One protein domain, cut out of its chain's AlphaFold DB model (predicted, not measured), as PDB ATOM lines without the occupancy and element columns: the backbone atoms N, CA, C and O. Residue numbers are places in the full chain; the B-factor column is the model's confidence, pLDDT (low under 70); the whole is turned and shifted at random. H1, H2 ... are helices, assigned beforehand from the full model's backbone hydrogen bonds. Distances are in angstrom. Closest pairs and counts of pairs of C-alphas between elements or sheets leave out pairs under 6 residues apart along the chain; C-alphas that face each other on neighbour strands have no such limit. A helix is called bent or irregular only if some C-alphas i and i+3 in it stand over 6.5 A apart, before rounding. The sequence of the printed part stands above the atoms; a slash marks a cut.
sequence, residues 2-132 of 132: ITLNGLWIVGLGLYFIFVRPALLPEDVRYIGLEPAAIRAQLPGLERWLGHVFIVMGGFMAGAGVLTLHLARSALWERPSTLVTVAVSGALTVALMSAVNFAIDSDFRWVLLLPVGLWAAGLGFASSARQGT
ATOM      1  N   ILE A   2     179.041 213.393 157.315       91.00
ATOM      2  CA  ILE A   2     179.341 212.789 158.637       91.00
ATOM      3  C   ILE A   2     178.350 213.228 159.729       91.00
ATOM      4  O   ILE A   2     177.854 212.385 160.467       91.00
ATOM      5  N   THR A   3     177.983 214.512 159.787       93.31
ATOM      6  CA  THR A   3     176.975 215.005 160.744       93.31
ATOM      7  C   THR A   3     175.627 214.299 160.595       93.31
ATOM      8  O   THR A   3     175.026 213.917 161.591       93.31
ATOM      9  N   LEU A   4     175.164 214.084 159.358       95.75
ATOM     10  CA  LEU A   4     173.903 213.382 159.093       95.75
ATOM     11  C   LEU A   4     173.988 211.917 159.525       95.75
ATOM     12  O   LEU A   4     173.069 211.430 160.170       95.75
ATOM     13  N   ASN A   5     175.113 211.248 159.254       95.31
ATOM     14  CA  ASN A   5     175.351 209.884 159.731       95.31
ATOM     15  C   ASN A   5     175.353 209.817 161.265       95.31
ATOM     16  O   ASN A   5     174.733 208.929 161.839       95.31
ATOM     17  N   GLY A   6     175.997 210.775 161.937       95.69
ATOM     18  CA  GLY A   6     175.994 210.859 163.397       95.69
ATOM     19  C   GLY A   6     174.585 211.034 163.970       95.69
ATOM     20  O   GLY A   6     174.200 210.292 164.870       95.69
ATOM     21  N   LEU A   7     173.788 211.953 163.410       97.50
ATOM     22  CA  LEU A   7     172.386 212.149 163.803       97.50
ATOM     23  C   LEU A   7     171.546 210.893 163.559       97.50
ATOM     24  O   LEU A   7     170.764 210.505 164.425       97.50
ATOM     25  N   TRP A   8     171.732 210.246 162.409       98.00
ATOM     26  CA  TRP A   8     171.043 209.007 162.065       98.00
ATOM     27  C   TRP A   8     171.346 207.892 163.065       98.00
ATOM     28  O   TRP A   8     170.430 207.247 163.564       98.00
ATOM     29  N   ILE A   9     172.620 207.700 163.410       98.06
ATOM     30  CA  ILE A   9     173.052 206.683 164.373       98.06
ATOM     31  C   ILE A   9     172.483 206.971 165.772       98.06
ATOM     32  O   ILE A   9     172.021 206.046 166.439       98.06
ATOM     33  N   VAL A  10     172.462 208.238 166.209       98.31
ATOM     34  CA  VAL A  10     171.795 208.622 167.467       98.31
ATOM     35  C   VAL A  10     170.306 208.285 167.412       98.31
ATOM     36  O   VAL A  10     169.794 207.649 168.331       98.31
ATOM     37  N   GLY A  11     169.621 208.663 166.331       98.38
ATOM     38  CA  GLY A  11     168.203 208.364 166.134       98.38
ATOM     39  C   GLY A  11     167.909 206.864 166.149       98.38
ATOM     40  O   GLY A  11     166.973 206.432 166.818       98.38
ATOM     41  N   LEU A  12     168.746 206.059 165.490       98.19
ATOM     42  CA  LEU A  12     168.639 204.602 165.499       98.19
ATOM     43  C   LEU A  12     168.825 204.042 166.914       98.19
ATOM     44  O   LEU A  12     168.049 203.193 167.342       98.19
ATOM     45  N   GLY A  13     169.800 204.556 167.665       98.31
ATOM     46  CA  GLY A  13     170.004 204.163 169.055       98.31
ATOM     47  C   GLY A  13     168.780 204.435 169.932       98.31
ATOM     48  O   GLY A  13     168.316 203.548 170.645       98.31
ATOM     49  N   LEU A  14     168.195 205.631 169.816       98.25
ATOM     50  CA  LEU A  14     166.967 205.997 170.531       98.25
ATOM     51  C   LEU A  14     165.772 205.131 170.111       98.25
ATOM     52  O   LEU A  14     164.990 204.714 170.964       98.25
ATOM     53  N   TYR A  15     165.653 204.812 168.819       98.06
ATOM     54  CA  TYR A  15     164.638 203.888 168.319       98.06
ATOM     55  C   TYR A  15     164.767 202.507 168.979       98.06
ATOM     56  O   TYR A  15     163.770 201.974 169.454       98.06
ATOM     57  N   PHE A  16     165.979 201.956 169.086       97.94
ATOM     58  CA  PHE A  16     166.215 200.660 169.732       97.94
ATOM     59  C   PHE A  16     165.909 200.660 171.236       97.94
ATOM     60  O   PHE A  16     165.414 199.659 171.744       97.94
ATOM     61  N   ILE A  17     166.170 201.767 171.937       97.44
ATOM     62  CA  ILE A  17     165.904 201.871 173.380       97.44
ATOM     63  C   ILE A  17     164.402 201.986 173.668       97.44
ATOM     64  O   ILE A  17     163.909 201.341 174.589       97.44
ATOM     65  N   PHE A  18     163.685 202.836 172.924       97.19
ATOM     66  CA  PHE A  18     162.339 203.268 173.322       97.19
ATOM     67  C   PHE A  18     161.206 202.725 172.454       97.19
ATOM     68  O   PHE A  18     160.072 202.662 172.918       97.19
ATOM     69  N   VAL A  19     161.481 202.394 171.191       97.25
ATOM     70  CA  VAL A  19     160.427 202.175 170.187       97.25
ATOM     71  C   VAL A  19     160.444 200.754 169.633       97.25
ATOM     72  O   VAL A  19     159.377 200.201 169.375       97.25
ATOM     73  N   ARG A  20     161.623 200.155 169.427       96.19
ATOM     74  CA  ARG A  20     161.750 198.840 168.790       96.19
ATOM     75  C   ARG A  20     161.099 197.757 169.669       96.19
ATOM     76  O   ARG A  20     161.557 197.535 170.789       96.19
ATOM     77  N   PRO A  21     160.088 197.026 169.164       94.19
ATOM     78  CA  PRO A  21     159.549 195.856 169.850       94.19
ATOM     79  C   PRO A  21     160.612 194.767 170.034       94.19
ATOM     80  O   PRO A  21     161.567 194.686 169.262       94.19
ATOM     81  N   ALA A  22     160.427 193.887 171.021       93.31
ATOM     82  CA  ALA A  22     161.357 192.784 171.261       93.31
ATOM     83  C   ALA A  22     161.372 191.760 170.109       93.31
ATOM     84  O   ALA A  22     162.430 191.277 169.718       93.31
ATOM     85  N   LEU A  23     160.206 191.460 169.536       92.75
ATOM     86  CA  LEU A  23     160.063 190.561 168.395       92.75
ATOM     87  C   LEU A  23     159.278 191.263 167.293       92.75
ATOM     88  O   LEU A  23     158.120 191.637 167.487       92.75
ATOM     89  N   LEU A  24     159.911 191.433 166.137       93.25
ATOM     90  CA  LEU A  24     159.226 191.850 164.920       93.25
ATOM     91  C   LEU A  24     158.594 190.635 164.216       93.25
ATOM     92  O   LEU A  24     159.066 189.507 164.387       93.25
ATOM     93  N   PRO A  25     157.557 190.830 163.381       91.56
ATOM     94  CA  PRO A  25     157.017 189.757 162.545       91.56
ATOM     95  C   PRO A  25     158.084 189.096 161.660       91.56
ATOM     96  O   PRO A  25     158.039 187.894 161.404       91.56
ATOM     97  N   GLU A  26     159.060 189.872 161.190       92.56
ATOM     98  CA  GLU A  26     160.235 189.395 160.457       92.56
ATOM     99  C   GLU A  26     161.096 188.465 161.317       92.56
ATOM    100  O   GLU A  26     161.479 187.398 160.842       92.56
ATOM    101  N   ASP A  27     161.348 188.835 162.580       92.31
ATOM    102  CA  ASP A  27     162.170 188.059 163.516       92.31
ATOM    103  C   ASP A  27     161.531 186.682 163.773       92.31
ATOM    104  O   ASP A  27     162.201 185.653 163.700       92.31
ATOM    105  N   VAL A  28     160.210 186.641 163.995       91.31
ATOM    106  CA  VAL A  28     159.468 185.385 164.216       91.31
ATOM    107  C   VAL A  28     159.489 184.494 162.974       91.31
ATOM    108  O   VAL A  28     159.751 183.295 163.079       91.31
ATOM    109  N   ARG A  29     159.274 185.078 161.785       91.44
ATOM    110  CA  ARG A  29     159.371 184.344 160.514       91.44
ATOM    111  C   ARG A  29     160.766 183.763 160.293       91.44
ATOM    112  O   ARG A  29     160.868 182.644 159.805       91.44
ATOM    113  N   TYR A  30     161.815 184.500 160.658       92.31
ATOM    114  CA  TYR A  30     163.198 184.039 160.535       92.31
ATOM    115  C   TYR A  30     163.527 182.905 161.516       92.31
ATOM    116  O   TYR A  30     164.162 181.928 161.127       92.31
ATOM    117  N   ILE A  31     163.071 183.008 162.770       90.69
ATOM    118  CA  ILE A  31     163.234 181.953 163.788       90.69
ATOM    119  C   ILE A  31     162.483 180.672 163.382       90.69
ATOM    120  O   ILE A  31     162.909 179.574 163.735       90.69
ATOM    121  N   GLY A  32     161.384 180.801 162.632       90.06
ATOM    122  CA  GLY A  32     160.636 179.664 162.090       90.06
ATOM    123  C   GLY A  32     159.759 178.946 163.119       90.06
ATOM    124  O   GLY A  32     159.381 177.796 162.907       90.06
ATOM    125  N   LEU A  33     159.437 179.606 164.236       84.38
ATOM    126  CA  LEU A  33     158.531 179.094 165.262       84.38
ATOM    127  C   LEU A  33     157.224 179.881 165.275       84.38
ATOM    128  O   LEU A  33     157.208 181.096 165.089       84.38
ATOM    129  N   GLU A  34     156.131 179.190 165.587       87.12
ATOM    130  CA  GLU A  34     154.853 179.840 165.870       87.12
ATOM    131  C   GLU A  34     154.988 180.796 167.077       87.12
ATOM    132  O   GLU A  34     155.562 180.405 168.101       87.12
ATOM    133  N   PRO A  35     154.425 182.023 167.034       84.56
ATOM    134  CA  PRO A  35     154.543 182.996 168.125       84.56
ATOM    135  C   PRO A  35     154.099 182.444 169.488       84.56
ATOM    136  O   PRO A  35     154.697 182.742 170.523       84.56
ATOM    137  N   ALA A  36     153.053 181.612 169.492       87.25
ATOM    138  CA  ALA A  36     152.549 180.966 170.700       87.25
ATOM    139  C   ALA A  36     153.567 179.978 171.296       87.25
ATOM    140  O   ALA A  36     153.712 179.903 172.516       87.25
ATOM    141  N   ALA A  37     154.312 179.267 170.446       89.62
ATOM    142  CA  ALA A  37     155.345 178.333 170.874       89.62
ATOM    143  C   ALA A  37     156.535 179.065 171.511       89.62
ATOM    144  O   ALA A  37     157.016 178.627 172.554       89.62
ATOM    145  N   ILE A  38     156.954 180.208 170.949       88.06
ATOM    146  CA  ILE A  38     158.028 181.036 171.525       88.06
ATOM    147  C   ILE A  38     157.659 181.473 172.946       88.06
ATOM    148  O   ILE A  38     158.446 181.294 173.873       88.06
ATOM    149  N   ARG A  39     156.442 181.987 173.148       87.94
ATOM    150  CA  ARG A  39     155.995 182.461 174.470       87.94
ATOM    151  C   ARG A  39     155.826 181.337 175.487       87.94
ATOM    152  O   ARG A  39     156.088 181.553 176.667       87.94
ATOM    153  N   ALA A  40     155.403 180.156 175.040       91.75
ATOM    154  CA  ALA A  40     155.243 178.995 175.909       91.75
ATOM    155  C   ALA A  40     156.592 178.391 176.333       91.75
ATOM    156  O   ALA A  40     156.754 178.008 177.487       91.75
ATOM    157  N   GLN A  41     157.555 178.310 175.411       93.00
ATOM    158  CA  GLN A  41     158.840 177.646 175.653       93.00
ATOM    159  C   GLN A  41     159.896 178.585 176.251       93.00
ATOM    160  O   GLN A  41     160.771 178.139 176.989       93.00
ATOM    161  N   LEU A  42     159.830 179.883 175.938       92.12
ATOM    162  CA  LEU A  42     160.844 180.877 176.289       92.12
ATOM    163  C   LEU A  42     160.191 182.135 176.899       92.12
ATOM    164  O   LEU A  42     160.332 183.236 176.362       92.12
ATOM    165  N   PRO A  43     159.497 182.019 178.048       89.38
ATOM    166  CA  PRO A  43     158.698 183.112 178.616       89.38
ATOM    167  C   PRO A  43     159.514 184.370 178.972       89.38
ATOM    168  O   PRO A  43     158.962 185.465 179.063       89.38
ATOM    169  N   GLY A  44     160.831 184.237 179.171       93.25
ATOM    170  CA  GLY A  44     161.739 185.352 179.458       93.25
ATOM    171  C   GLY A  44     162.364 186.022 178.229       93.25
ATOM    172  O   GLY A  44     163.010 187.059 178.383       93.25
ATOM    173  N   LEU A  45     162.191 185.465 177.024       93.56
ATOM    174  CA  LEU A  45     162.944 185.887 175.839       93.56
ATOM    175  C   LEU A  45     162.651 187.329 175.434       93.56
ATOM    176  O   LEU A  45     163.586 188.094 175.234       93.56
ATOM    177  N   GLU A  46     161.377 187.719 175.343       93.12
ATOM    178  CA  GLU A  46     161.007 189.082 174.933       93.12
ATOM    179  C   GLU A  46     161.585 190.129 175.900       93.12
ATOM    180  O   GLU A  46     162.104 191.163 175.478       93.12
ATOM    181  N   ARG A  47     161.573 189.834 177.208       95.19
ATOM    182  CA  ARG A  47     162.150 190.715 178.232       95.19
ATOM    183  C   ARG A  47     163.668 190.806 178.107       95.19
ATOM    184  O   ARG A  47     164.221 191.902 178.157       95.19
ATOM    185  N   TRP A  48     164.333 189.667 177.926       96.25
ATOM    186  CA  TRP A  48     165.778 189.626 177.718       96.25
ATOM    187  C   TRP A  48     166.187 190.371 176.439       96.25
ATOM    188  O   TRP A  48     167.101 191.191 176.479       96.25
ATOM    189  N   LEU A  49     165.461 190.184 175.334       96.44
ATOM    190  CA  LEU A  49     165.683 190.922 174.089       96.44
ATOM    191  C   LEU A  49     165.492 192.429 174.273       96.44
ATOM    192  O   LEU A  49     166.294 193.203 173.759       96.44
ATOM    193  N   GLY A  50     164.499 192.857 175.058       96.88
ATOM    194  CA  GLY A  50     164.344 194.264 175.434       96.88
ATOM    195  C   GLY A  50     165.614 194.839 176.073       96.88
ATOM    196  O   GLY A  50     166.095 195.892 175.658       96.88
ATOM    197  N   HIS A  51     166.225 194.114 177.014       97.62
ATOM    198  CA  HIS A  51     167.511 194.501 177.603       97.62
ATOM    199  C   HIS A  51     168.649 194.546 176.570       97.62
ATOM    200  O   HIS A  51     169.432 195.499 176.572       97.62
ATOM    201  N   VAL A  52     168.719 193.571 175.659       96.88
ATOM    202  CA  VAL A  52     169.712 193.553 174.569       96.88
ATOM    203  C   VAL A  52     169.562 194.780 173.664       96.88
ATOM    204  O   VAL A  52     170.559 195.433 173.351       96.88
ATOM    205  N   PHE A  53     168.336 195.150 173.282       97.94
ATOM    206  CA  PHE A  53     168.099 196.325 172.439       97.94
ATOM    207  C   PHE A  53     168.389 197.639 173.153       97.94
ATOM    208  O   PHE A  53     168.929 198.543 172.520       97.94
ATOM    209  N   ILE A  54     168.142 197.734 174.461       98.19
ATOM    210  CA  ILE A  54     168.553 198.897 175.259       98.19
ATOM    211  C   ILE A  54     170.077 199.069 175.208       98.19
ATOM    212  O   ILE A  54     170.563 200.162 174.920       98.19
ATOM    213  N   VAL A  55     170.838 197.993 175.432       98.00
ATOM    214  CA  VAL A  55     172.308 198.030 175.375       98.00
ATOM    215  C   VAL A  55     172.800 198.386 173.974       98.00
ATOM    216  O   VAL A  55     173.631 199.282 173.821       98.00
ATOM    217  N   MET A  56     172.283 197.713 172.943       98.19
ATOM    218  CA  MET A  56     172.658 197.996 171.558       98.19
ATOM    219  C   MET A  56     172.318 199.430 171.157       98.19
ATOM    220  O   MET A  56     173.136 200.102 170.529       98.19
ATOM    221  N   GLY A  57     171.139 199.914 171.544       98.19
ATOM    222  CA  GLY A  57     170.699 201.269 171.260       98.19
ATOM    223  C   GLY A  57     171.555 202.315 171.972       98.19
ATOM    224  O   GLY A  57     171.931 203.314 171.361       98.19
ATOM    225  N   GLY A  58     171.964 202.056 173.217       98.12
ATOM    226  CA  GLY A  58     172.934 202.892 173.924       98.12
ATOM    227  C   GLY A  58     174.295 202.920 173.235       98.12
ATOM    228  O   GLY A  58     174.859 203.995 173.029       98.12
ATOM    229  N   PHE A  59     174.790 201.766 172.778       98.00
ATOM    230  CA  PHE A  59     176.041 201.697 172.027       98.00
ATOM    231  C   PHE A  59     175.976 202.495 170.718       98.00
ATOM    232  O   PHE A  59     176.867 203.304 170.444       98.00
ATOM    233  N   MET A  60     174.895 202.336 169.946       98.44
ATOM    234  CA  MET A  60     174.640 203.135 168.744       98.44
ATOM    235  C   MET A  60     174.612 204.626 169.088       98.44
ATOM    236  O   MET A  60     175.386 205.394 168.525       98.44
ATOM    237  N   ALA A  61     173.804 205.043 170.065       98.19
ATOM    238  CA  ALA A  61     173.700 206.446 170.450       98.19
ATOM    239  C   ALA A  61     175.050 207.033 170.899       98.19
ATOM    240  O   ALA A  61     175.425 208.121 170.456       98.19
ATOM    241  N   GLY A  62     175.825 206.299 171.703       97.50
ATOM    242  CA  GLY A  62     177.165 206.701 172.129       97.50
ATOM    243  C   GLY A  62     178.155 206.840 170.968       97.50
ATOM    244  O   GLY A  62     178.919 207.810 170.936       97.50
ATOM    245  N   ALA A  63     178.112 205.936 169.984       97.50
ATOM    246  CA  ALA A  63     178.913 206.028 168.761       97.50
ATOM    247  C   ALA A  63     178.482 207.212 167.875       97.50
ATOM    248  O   ALA A  63     179.326 207.923 167.324       97.50
ATOM    249  N   GLY A  64     177.177 207.477 167.780       96.88
ATOM    250  CA  GLY A  64     176.627 208.634 167.077       96.88
ATOM    251  C   GLY A  64     177.067 209.957 167.708       96.88
ATOM    252  O   GLY A  64     177.512 210.856 166.996       96.88
ATOM    253  N   VAL A  65     177.058 210.051 169.042       96.44
ATOM    254  CA  VAL A  65     177.577 211.210 169.795       96.44
ATOM    255  C   VAL A  65     179.062 211.457 169.498       96.44
ATOM    256  O   VAL A  65     179.444 212.595 169.221       96.44
ATOM    257  N   LEU A  66     179.897 210.410 169.487       94.62
ATOM    258  CA  LEU A  66     181.315 210.540 169.115       94.62
ATOM    259  C   LEU A  66     181.494 210.938 167.643       94.62
ATOM    260  O   LEU A  66     182.335 211.778 167.332       94.62
ATOM    261  N   THR A  67     180.671 210.401 166.743       94.12
ATOM    262  CA  THR A  67     180.687 210.751 165.312       94.12
ATOM    263  C   THR A  67     180.331 212.223 165.093       94.12
ATOM    264  O   THR A  67     180.975 212.912 164.300       94.12
ATOM    265  N   LEU A  68     179.339 212.739 165.826       93.06
ATOM    266  CA  LEU A  68     178.970 214.156 165.809       93.06
ATOM    267  C   LEU A  68     180.088 215.040 166.358       93.06
ATOM    268  O   LEU A  68     180.351 216.106 165.800       93.06
ATOM    269  N   HIS A  69     180.765 214.595 167.418       91.12
ATOM    270  CA  HIS A  69     181.931 215.297 167.945       91.12
ATOM    271  C   HIS A  69     183.058 215.363 166.919       91.12
ATOM    272  O   HIS A  69     183.555 216.456 166.676       91.12
ATOM    273  N   LEU A  70     183.385 214.244 166.266       88.94
ATOM    274  CA  LEU A  70     184.399 214.185 165.210       88.94
ATOM    275  C   LEU A  70     184.061 215.124 164.042       88.94
ATOM    276  O   LEU A  70     184.915 215.879 163.578       88.94
ATOM    277  N   ALA A  71     182.803 215.115 163.590       88.00
ATOM    278  CA  ALA A  71     182.342 216.019 162.538       88.00
ATOM    279  C   ALA A  71     182.501 217.490 162.950       88.00
ATOM    280  O   ALA A  71     182.921 218.320 162.147       88.00
ATOM    281  N   ARG A  72     182.186 217.812 164.208       85.88
ATOM    282  CA  ARG A  72     182.261 219.176 164.739       85.88
ATOM    283  C   ARG A  72     183.700 219.629 164.980       85.88
ATOM    284  O   ARG A  72     184.009 220.775 164.680       85.88
ATOM    285  N   SER A  73     184.574 218.753 165.474       82.75
ATOM    286  CA  SER A  73     185.994 219.052 165.694       82.75
ATOM    287  C   SER A  73     186.770 219.233 164.391       82.75
ATOM    288  O   SER A  73     187.758 219.952 164.376       82.75
ATOM    289  N   ALA A  74     186.328 218.597 163.301       77.44
ATOM    290  CA  ALA A  74     186.912 218.784 161.973       77.44
ATOM    291  C   ALA A  74     186.484 220.101 161.298       77.44
ATOM    292  O   ALA A  74     187.145 220.546 160.364       77.44
ATOM    293  N   LEU A  75     185.372 220.705 161.738       71.25
ATOM    294  CA  LEU A  75     184.776 221.890 161.110       71.25
ATOM    295  C   LEU A  75     184.947 223.178 161.932       71.25
ATOM    296  O   LEU A  75     184.940 224.256 161.345       71.25
ATOM    297  N   TRP A  76     185.093 223.092 163.259       67.81
ATOM    298  CA  TRP A  76     185.169 224.240 164.175       67.81
ATOM    299  C   TRP A  76     186.258 224.069 165.240       67.81
ATOM    300  O   TRP A  76     186.596 222.950 165.628       67.81
ATOM    301  N   GLU A  77     186.737 225.181 165.806       57.88
ATOM    302  CA  GLU A  77     187.619 225.133 166.972       57.88
ATOM    303  C   GLU A  77     186.864 224.720 168.252       57.88
ATOM    304  O   GLU A  77     185.965 225.399 168.746       57.88
ATOM    305  N   ARG A  78     187.290 223.566 168.785       65.88
ATOM    306  CA  ARG A  78     187.157 223.059 170.167       65.88
ATOM    307  C   ARG A  78     185.737 222.912 170.754       65.88
ATOM    308  O   ARG A  78     185.421 223.531 171.772       65.88
ATOM    309  N   PRO A  79     184.896 221.996 170.228       65.44
ATOM    310  CA  PRO A  79     183.731 221.506 170.973       65.44
ATOM    311  C   PRO A  79     184.133 220.876 172.324       65.44
ATOM    312  O   PRO A  79     185.250 220.390 172.487       65.44
ATOM    313  N   SER A  80     183.218 220.854 173.302       77.50
ATOM    314  CA  SER A  80     183.487 220.294 174.639       77.50
ATOM    315  C   SER A  80     183.691 218.771 174.605       77.50
ATOM    316  O   SER A  80     182.745 217.997 174.750       77.50
ATOM    317  N   THR A  81     184.943 218.337 174.428       86.06
ATOM    318  CA  THR A  81     185.342 216.920 174.363       86.06
ATOM    319  C   THR A  81     184.997 216.153 175.632       86.06
ATOM    320  O   THR A  81     184.532 215.023 175.547       86.06
ATOM    321  N   LEU A  82     185.148 216.772 176.808       88.50
ATOM    322  CA  LEU A  82     184.899 216.099 178.083       88.50
ATOM    323  C   LEU A  82     183.433 215.660 178.226       88.50
ATOM    324  O   LEU A  82     183.166 214.520 178.589       88.50
ATOM    325  N   VAL A  83     182.489 216.543 177.881       90.19
ATOM    326  CA  VAL A  83     181.052 216.231 177.941       90.19
ATOM    327  C   VAL A  83     180.698 215.146 176.929       90.19
ATOM    328  O   VAL A  83     179.990 214.205 177.270       90.19
ATOM    329  N   THR A  84     181.224 215.229 175.704       91.94
ATOM    330  CA  THR A  84     180.998 214.191 174.689       91.94
ATOM    331  C   THR A  84     181.491 212.824 175.166       91.94
ATOM    332  O   THR A  84     180.751 211.845 175.070       91.94
ATOM    333  N   VAL A  85     182.717 212.746 175.688       92.44
ATOM    334  CA  VAL A  85     183.297 211.488 176.178       92.44
ATOM    335  C   VAL A  85     182.508 210.965 177.380       92.44
ATOM    336  O   VAL A  85     182.246 209.767 177.455       92.44
ATOM    337  N   ALA A  86     182.055 211.838 178.283       93.69
ATOM    338  CA  ALA A  86     181.212 211.444 179.410       93.69
ATOM    339  C   ALA A  86     179.869 210.855 178.956       93.69
ATOM    340  O   ALA A  86     179.505 209.760 179.381       93.69
ATOM    341  N   VAL A  87     179.170 211.532 178.040       95.44
ATOM    342  CA  VAL A  87     177.892 211.056 177.487       95.44
ATOM    343  C   VAL A  87     178.074 209.738 176.734       95.44
ATOM    344  O   VAL A  87     177.281 208.818 176.913       95.44
ATOM    345  N   SER A  88     179.131 209.611 175.927       95.81
ATOM    346  CA  SER A  88     179.401 208.373 175.192       95.81
ATOM    347  C   SER A  88     179.678 207.196 176.131       95.81
ATOM    348  O   SER A  88     179.090 206.129 175.955       95.81
ATOM    349  N   GLY A  89     180.491 207.392 177.176       93.50
ATOM    350  CA  GLY A  89     180.745 206.363 178.189       93.50
ATOM    351  C   GLY A  89     179.489 205.961 178.961       93.50
ATOM    352  O   GLY A  89     179.254 204.775 179.191       93.50
ATOM    353  N   ALA A  90     178.642 206.936 179.302       95.19
ATOM    354  CA  ALA A  90     177.372 206.680 179.972       95.19
ATOM    355  C   ALA A  90     176.429 205.821 179.108       95.19
ATOM    356  O   ALA A  90     175.890 204.824 179.585       95.19
ATOM    357  N   LEU A  91     176.274 206.174 177.826       95.44
ATOM    358  CA  LEU A  91     175.406 205.454 176.887       95.44
ATOM    359  C   LEU A  91     175.932 204.057 176.523       95.44
ATOM    360  O   LEU A  91     175.138 203.173 176.220       95.44
ATOM    361  N   THR A  92     177.251 203.854 176.544       95.62
ATOM    362  CA  THR A  92     177.891 202.593 176.140       95.62
ATOM    363  C   THR A  92     178.154 201.686 177.346       95.62
ATOM    364  O   THR A  92     177.357 200.802 177.662       95.62
ATOM    365  N   VAL A  93     179.277 201.894 178.035       95.12
ATOM    366  CA  VAL A  93     179.800 200.981 179.058       95.12
ATOM    367  C   VAL A  93     178.991 201.026 180.349       95.12
ATOM    368  O   VAL A  93     178.730 199.976 180.936       95.12
ATOM    369  N   ALA A  94     178.534 202.209 180.776       95.44
ATOM    370  CA  ALA A  94     177.764 202.320 182.013       95.44
ATOM    371  C   ALA A  94     176.365 201.714 181.856       95.44
ATOM    372  O   ALA A  94     175.941 200.947 182.721       95.44
ATOM    373  N   LEU A  95     175.677 201.985 180.738       97.06
ATOM    374  CA  LEU A  95     174.383 201.368 180.441       97.06
ATOM    375  C   LEU A  95     174.493 199.842 180.321       97.06
ATOM    376  O   LEU A  95     173.682 199.132 180.911       97.06
ATOM    377  N   MET A  96     175.514 199.329 179.622       97.00
ATOM    378  CA  MET A  96     175.783 197.888 179.534       97.00
ATOM    379  C   MET A  96     175.946 197.262 180.921       97.00
ATOM    380  O   MET A  96     175.322 196.241 181.220       97.00
ATOM    381  N   SER A  97     176.749 197.890 181.784       96.81
ATOM    382  CA  SER A  97     176.927 197.427 183.158       96.81
ATOM    383  C   SER A  97     175.605 197.467 183.928       96.81
ATOM    384  O   SER A  97     175.222 196.461 184.515       96.81
ATOM    385  N   ALA A  98     174.865 198.578 183.882       97.06
ATOM    386  CA  ALA A  98     173.591 198.728 184.583       97.06
ATOM    387  C   ALA A  98     172.566 197.658 184.172       97.06
ATOM    388  O   ALA A  98     171.942 197.039 185.034       97.06
ATOM    389  N   VAL A  99     172.440 197.383 182.871       97.31
ATOM    390  CA  VAL A  99     171.559 196.323 182.364       97.31
ATOM    391  C   VAL A  99     172.020 194.946 182.843       97.31
ATOM    392  O   VAL A  99     171.187 194.150 183.258       97.31
ATOM    393  N   ASN A 100     173.329 194.671 182.864       97.69
ATOM    394  CA  ASN A 100     173.854 193.398 183.370       97.69
ATOM    395  C   ASN A 100     173.615 193.199 184.871       97.69
ATOM    396  O   ASN A 100     173.357 192.075 185.295       97.69
ATOM    397  N   PHE A 101     173.648 194.269 185.667       97.19
ATOM    398  CA  PHE A 101     173.196 194.215 187.058       97.19
ATOM    399  C   PHE A 101     171.689 193.943 187.150       97.19
ATOM    400  O   PHE A 101     171.275 193.137 187.978       97.19
ATOM    401  N   ALA A 102     170.874 194.563 186.292       96.56
ATOM    402  CA  ALA A 102     169.421 194.382 186.296       96.56
ATOM    403  C   ALA A 102     168.978 192.948 185.954       96.56
ATOM    404  O   ALA A 102     167.939 192.506 186.440       96.56
ATOM    405  N   ILE A 103     169.758 192.221 185.147       95.75
ATOM    406  CA  ILE A 103     169.497 190.811 184.807       95.75
ATOM    407  C   ILE A 103     170.253 189.814 185.698       95.75
ATOM    408  O   ILE A 103     170.301 188.635 185.365       95.75
ATOM    409  N   ASP A 104     170.865 190.283 186.792       96.50
ATOM    410  CA  ASP A 104     171.661 189.474 187.729       96.50
ATOM    411  C   ASP A 104     172.771 188.643 187.050       96.50
ATOM    412  O   ASP A 104     173.081 187.528 187.453       96.50
ATOM    413  N   SER A 105     173.411 189.203 186.018       95.69
ATOM    414  CA  SER A 105     174.478 188.539 185.255       95.69
ATOM    415  C   SER A 105     175.670 188.167 186.142       95.69
ATOM    416  O   SER A 105     176.121 188.986 186.951       95.69
ATOM    417  N   ASP A 106     176.251 186.981 185.935       96.81
ATOM    418  CA  ASP A 106     177.490 186.543 186.602       96.81
ATOM    419  C   ASP A 106     178.678 187.475 186.294       96.81
ATOM    420  O   ASP A 106     179.602 187.633 187.094       96.81
ATOM    421  N   PHE A 107     178.638 188.162 185.147       93.25
ATOM    422  CA  PHE A 107     179.701 189.056 184.679       93.25
ATOM    423  C   PHE A 107     179.565 190.502 185.169       93.25
ATOM    424  O   PHE A 107     180.440 191.327 184.888       93.25
ATOM    425  N   ARG A 108     178.494 190.841 185.898       95.50
ATOM    426  CA  ARG A 108     178.161 192.231 186.263       95.50
ATOM    427  C   ARG A 108     179.317 192.985 186.931       95.50
ATOM    428  O   ARG A 108     179.548 194.147 186.617       95.50
ATOM    429  N   TRP A 109     180.099 192.312 187.774       96.25
ATOM    430  CA  TRP A 109     181.246 192.913 188.462       96.25
ATOM    431  C   TRP A 109     182.424 193.196 187.531       96.25
ATOM    432  O   TRP A 109     183.046 194.250 187.631       96.25
ATOM    433  N   VAL A 110     182.700 192.295 186.586       95.94
ATOM    434  CA  VAL A 110     183.758 192.484 185.579       95.94
ATOM    435  C   VAL A 110     183.439 193.693 184.695       95.94
ATOM    436  O   VAL A 110     184.335 194.454 184.335       95.94
ATOM    437  N   LEU A 111     182.156 193.928 184.408       94.12
ATOM    438  CA  LEU A 111     181.701 195.064 183.603       94.12
ATOM    439  C   LEU A 111     181.859 196.427 184.296       94.12
ATOM    440  O   LEU A 111     181.833 197.447 183.609       94.12
ATOM    441  N   LEU A 112     182.117 196.474 185.608       95.69
ATOM    442  CA  LEU A 112     182.483 197.724 186.282       95.69
ATOM    443  C   LEU A 112     183.913 198.173 185.966       95.69
ATOM    444  O   LEU A 112     184.196 199.364 186.070       95.69
ATOM    445  N   LEU A 113     184.805 197.267 185.553       96.88
ATOM    446  CA  LEU A 113     186.187 197.616 185.201       96.88
ATOM    447  C   LEU A 113     186.258 198.689 184.099       96.88
ATOM    448  O   LEU A 113     186.861 199.736 184.344       96.88
ATOM    449  N   PRO A 114     185.629 198.515 182.916       94.56
ATOM    450  CA  PRO A 114     185.642 199.556 181.891       94.56
ATOM    451  C   PRO A 114     184.932 200.841 182.338       94.56
ATOM    452  O   PRO A 114     185.368 201.924 181.953       94.56
ATOM    453  N   VAL A 115     183.894 200.760 183.182       96.19
ATOM    454  CA  VAL A 115     183.226 201.948 183.750       96.19
ATOM    455  C   VAL A 115     184.186 202.739 184.643       96.19
ATOM    456  O   VAL A 115     184.296 203.958 184.503       96.19
ATOM    457  N   GLY A 116     184.925 202.052 185.518       96.62
ATOM    458  CA  GLY A 116     185.928 202.657 186.392       96.62
ATOM    459  C   GLY A 116     187.078 203.293 185.613       96.62
ATOM    460  O   GLY A 116     187.445 204.433 185.892       96.62
ATOM    461  N   LEU A 117     187.594 202.605 184.587       96.38
ATOM    462  CA  LEU A 117     188.627 203.153 183.698       96.38
ATOM    463  C   LEU A 117     188.144 204.416 182.976       96.38
ATOM    464  O   LEU A 117     188.877 205.404 182.894       96.38
ATOM    465  N   TRP A 118     186.898 204.415 182.501       95.38
ATOM    466  CA  TRP A 118     186.307 205.572 181.836       95.38
ATOM    467  C   TRP A 118     186.144 206.761 182.791       95.38
ATOM    468  O   TRP A 118     186.520 207.887 182.457       95.38
ATOM    469  N   ALA A 119     185.631 206.518 184.000       94.50
ATOM    470  CA  ALA A 119     185.470 207.543 185.029       94.50
ATOM    471  C   ALA A 119     186.819 208.132 185.470       94.50
ATOM    472  O   ALA A 119     186.950 209.352 185.573       94.50
ATOM    473  N   ALA A 120     187.838 207.287 185.660       95.69
ATOM    474  CA  ALA A 120     189.192 207.729 185.978       95.69
ATOM    475  C   ALA A 120     189.765 208.620 184.864       95.69
ATOM    476  O   ALA A 120     190.272 209.706 185.146       95.69
ATOM    477  N   GLY A 121     189.618 208.213 183.598       93.56
ATOM    478  CA  GLY A 121     190.045 209.007 182.444       93.56
ATOM    479  C   GLY A 121     189.378 210.386 182.382       93.56
ATOM    480  O   GLY A 121     190.056 211.390 182.160       93.56
ATOM    481  N   LEU A 122     188.067 210.459 182.644       93.12
ATOM    482  CA  LEU A 122     187.339 211.729 182.746       93.12
ATOM    483  C   LEU A 122     187.846 212.595 183.906       93.12
ATOM    484  O   LEU A 122     188.020 213.802 183.728       93.12
ATOM    485  N   GLY A 123     188.121 211.982 185.060       92.31
ATOM    486  CA  GLY A 123     188.718 212.644 186.220       92.31
ATOM    487  C   GLY A 123     190.039 213.317 185.857       92.31
ATOM    488  O   GLY A 123     190.143 214.541 185.935       92.31
ATOM    489  N   PHE A 124     191.000 212.547 185.341       92.62
ATOM    490  CA  PHE A 124     192.302 213.071 184.913       92.62
ATOM    491  C   PHE A 124     192.179 214.182 183.860       92.62
ATOM    492  O   PHE A 124     192.805 215.235 183.995       92.62
ATOM    493  N   ALA A 125     191.337 213.989 182.840       87.94
ATOM    494  CA  ALA A 125     191.133 214.981 181.785       87.94
ATOM    495  C   ALA A 125     190.507 216.287 182.310       87.94
ATOM    496  O   ALA A 125     190.817 217.369 181.809       87.94
ATOM    497  N   SER A 126     189.634 216.209 183.318       87.62
ATOM    498  CA  SER A 126     189.015 217.383 183.940       87.62
ATOM    499  C   SER A 126     189.974 218.162 184.842       87.62
ATOM    500  O   SER A 126     189.938 219.394 184.841       87.62
ATOM    501  N   SER A 127     190.864 217.474 185.564       85.88
ATOM    502  CA  SER A 127     191.906 218.100 186.385       85.88
ATOM    503  C   SER A 127     192.956 218.804 185.526       85.88
ATOM    504  O   SER A 127     193.355 219.922 185.840       85.88
ATOM    505  N   ALA A 128     193.344 218.207 184.395       80.25
ATOM    506  CA  ALA A 128     194.317 218.799 183.476       80.25
ATOM    507  C   ALA A 128     193.850 220.132 182.856       80.25
ATOM    508  O   ALA A 128     194.678 220.974 182.526       80.25
ATOM    509  N   ARG A 129     192.533 220.350 182.724       72.75
ATOM    510  CA  ARG A 129     191.958 221.605 182.200       72.75
ATOM    511  C   ARG A 129     191.889 222.742 183.222       72.75
ATOM    512  O   ARG A 129     191.691 223.877 182.816       72.75
ATOM    513  N   GLN A 130     191.987 222.446 184.518       65.94
ATOM    514  CA  GLN A 130     191.928 223.453 185.587       65.94
ATOM    515  C   GLN A 130     193.310 224.037 185.923       65.94
ATOM    516  O   GLN A 130     193.386 225.065 186.585       65.94
ATOM    517  N   GLY A 131     194.392 223.384 185.485       57.81
ATOM    518  CA  GLY A 131     195.777 223.818 185.705       57.81
ATOM    519  C   GLY A 131     196.383 224.683 184.590       57.81
ATOM    520  O   GLY A 131     197.589 224.912 184.620       57.81
ATOM    521  N   THR A 132     195.585 225.118 183.609       50.34
ATOM    522  CA  THR A 132     195.963 226.021 182.500       50.34
ATOM    523  C   THR A 132     195.149 227.297 182.567       50.34
ATOM    524  O   THR A 132     195.730 228.378 182.346       50.34
TER     525      THR A 132
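AT A GLANCE: This is residues 2 to 132 of the 132 residues of an uncharacterized protein of Pelomonas sp. Root1444 (UniProt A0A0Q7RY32). Four helices lie side by side in a flat row, H1, H4, H5 and H6, each running opposite ways to the next in the row, and at one end of the long helix H4 a small head of two short helices, H2 and H3, sticks out with residues 29 to 34 and 39 to 44. Contacts in the row are between next neighbours, and the head touches none of the four. The printed part has 131 residues with six named helices, in the order H1, H2, H3, H4, H5, H6, and no named strand, and its class is all helix. It is loose, with a radius of gyration of the C-alphas of 18.4 A, and its outline is flat, spanning 64 by 36 by 17 A.

HOW THE PARTS SIT: Begin at H1, residues 2 to 18, and look from it to H4, residues 45 to 75: the two touch, and their closest C-alphas, those of Gly 13 and Gly 57, are 3.7 A apart. Their lines stand at a shallow tilt of 20 degrees, opposite ways. Between them along the chain come H2, residues 25 to 31, and H3, residues 35 to 41. H1 and H2 are apart. H2 and H3 are close but not clearly touching, with C-alphas 28 and 35 the closest at 6.7 A, at a steep tilt of 50 degrees. H3 and H4 are close but not clearly touching too, the closest C-alphas being those of Arg 39 and Leu 45 at 7.9 A; their steep tilt of 69 degrees is only just short of about perpendicular. Go on to H5, residues 81 to 102, which touches H4 and forms a helical hairpin with it: C-alphas 62 and 88 are the closest at 4.1 A, and the tilt is a shallow 8 degrees, opposite ways. H5 has a kink of 29 degrees near residue 96; it is neither bent nor irregular, but only just, with C-alphas 91 and 94 6.5 A apart. H6, residues 112 to 128, makes a second helical hairpin with H5, where the closest C-alphas, those of Ala 94 and Val 115, are 5.7 A apart at a shallow tilt of 20 degrees, opposite ways. The helix packing is mostly aligned, the touching helices running at shallow tilts. Among the pairs that are apart are H1 and H5, and H4 and H6. In H1, H2, H3, H4 and H6 every O i to N i+4 pair is within hydrogen-bond range, and in H5 16 of 18 are.

IN THESE COORDINATES: Find C-alpha 2 at (179.341, 212.789, 158.637); from there H1 runs 24.4 A to Phe 18. H2 goes from Pro 25 to Ile 31 and H3 from Pro 35 to Gln 41, 10.1 A and 10.2 A long. Find C-alpha 45 at (162.944, 185.887, 175.839), where H4, the longest helix, sets out on its 44.6 A to Leu 75. H5 runs 30.1 A from Thr 81 to Ala 102. H6 runs 24.3 A from Leu 112 and ends at C-alpha 128, at (194.317, 218.799, 183.476).

THE WHOLE: The two C-alphas farthest apart, those of Glu 34 and Thr 132, are 64.0 A apart. The printed part has no cut and ends at Thr 132, the chain's last residue. The links H2 to H3, H3 to H4 and H4 to H5 are tight, H1 to H2 and H5 to H6 are short, and no link is long. Look at the B-factor column for the model's confidence: the mean pLDDT of the printed part is 91.7, and residues 76 to 79 and 130 to 132 are under 70.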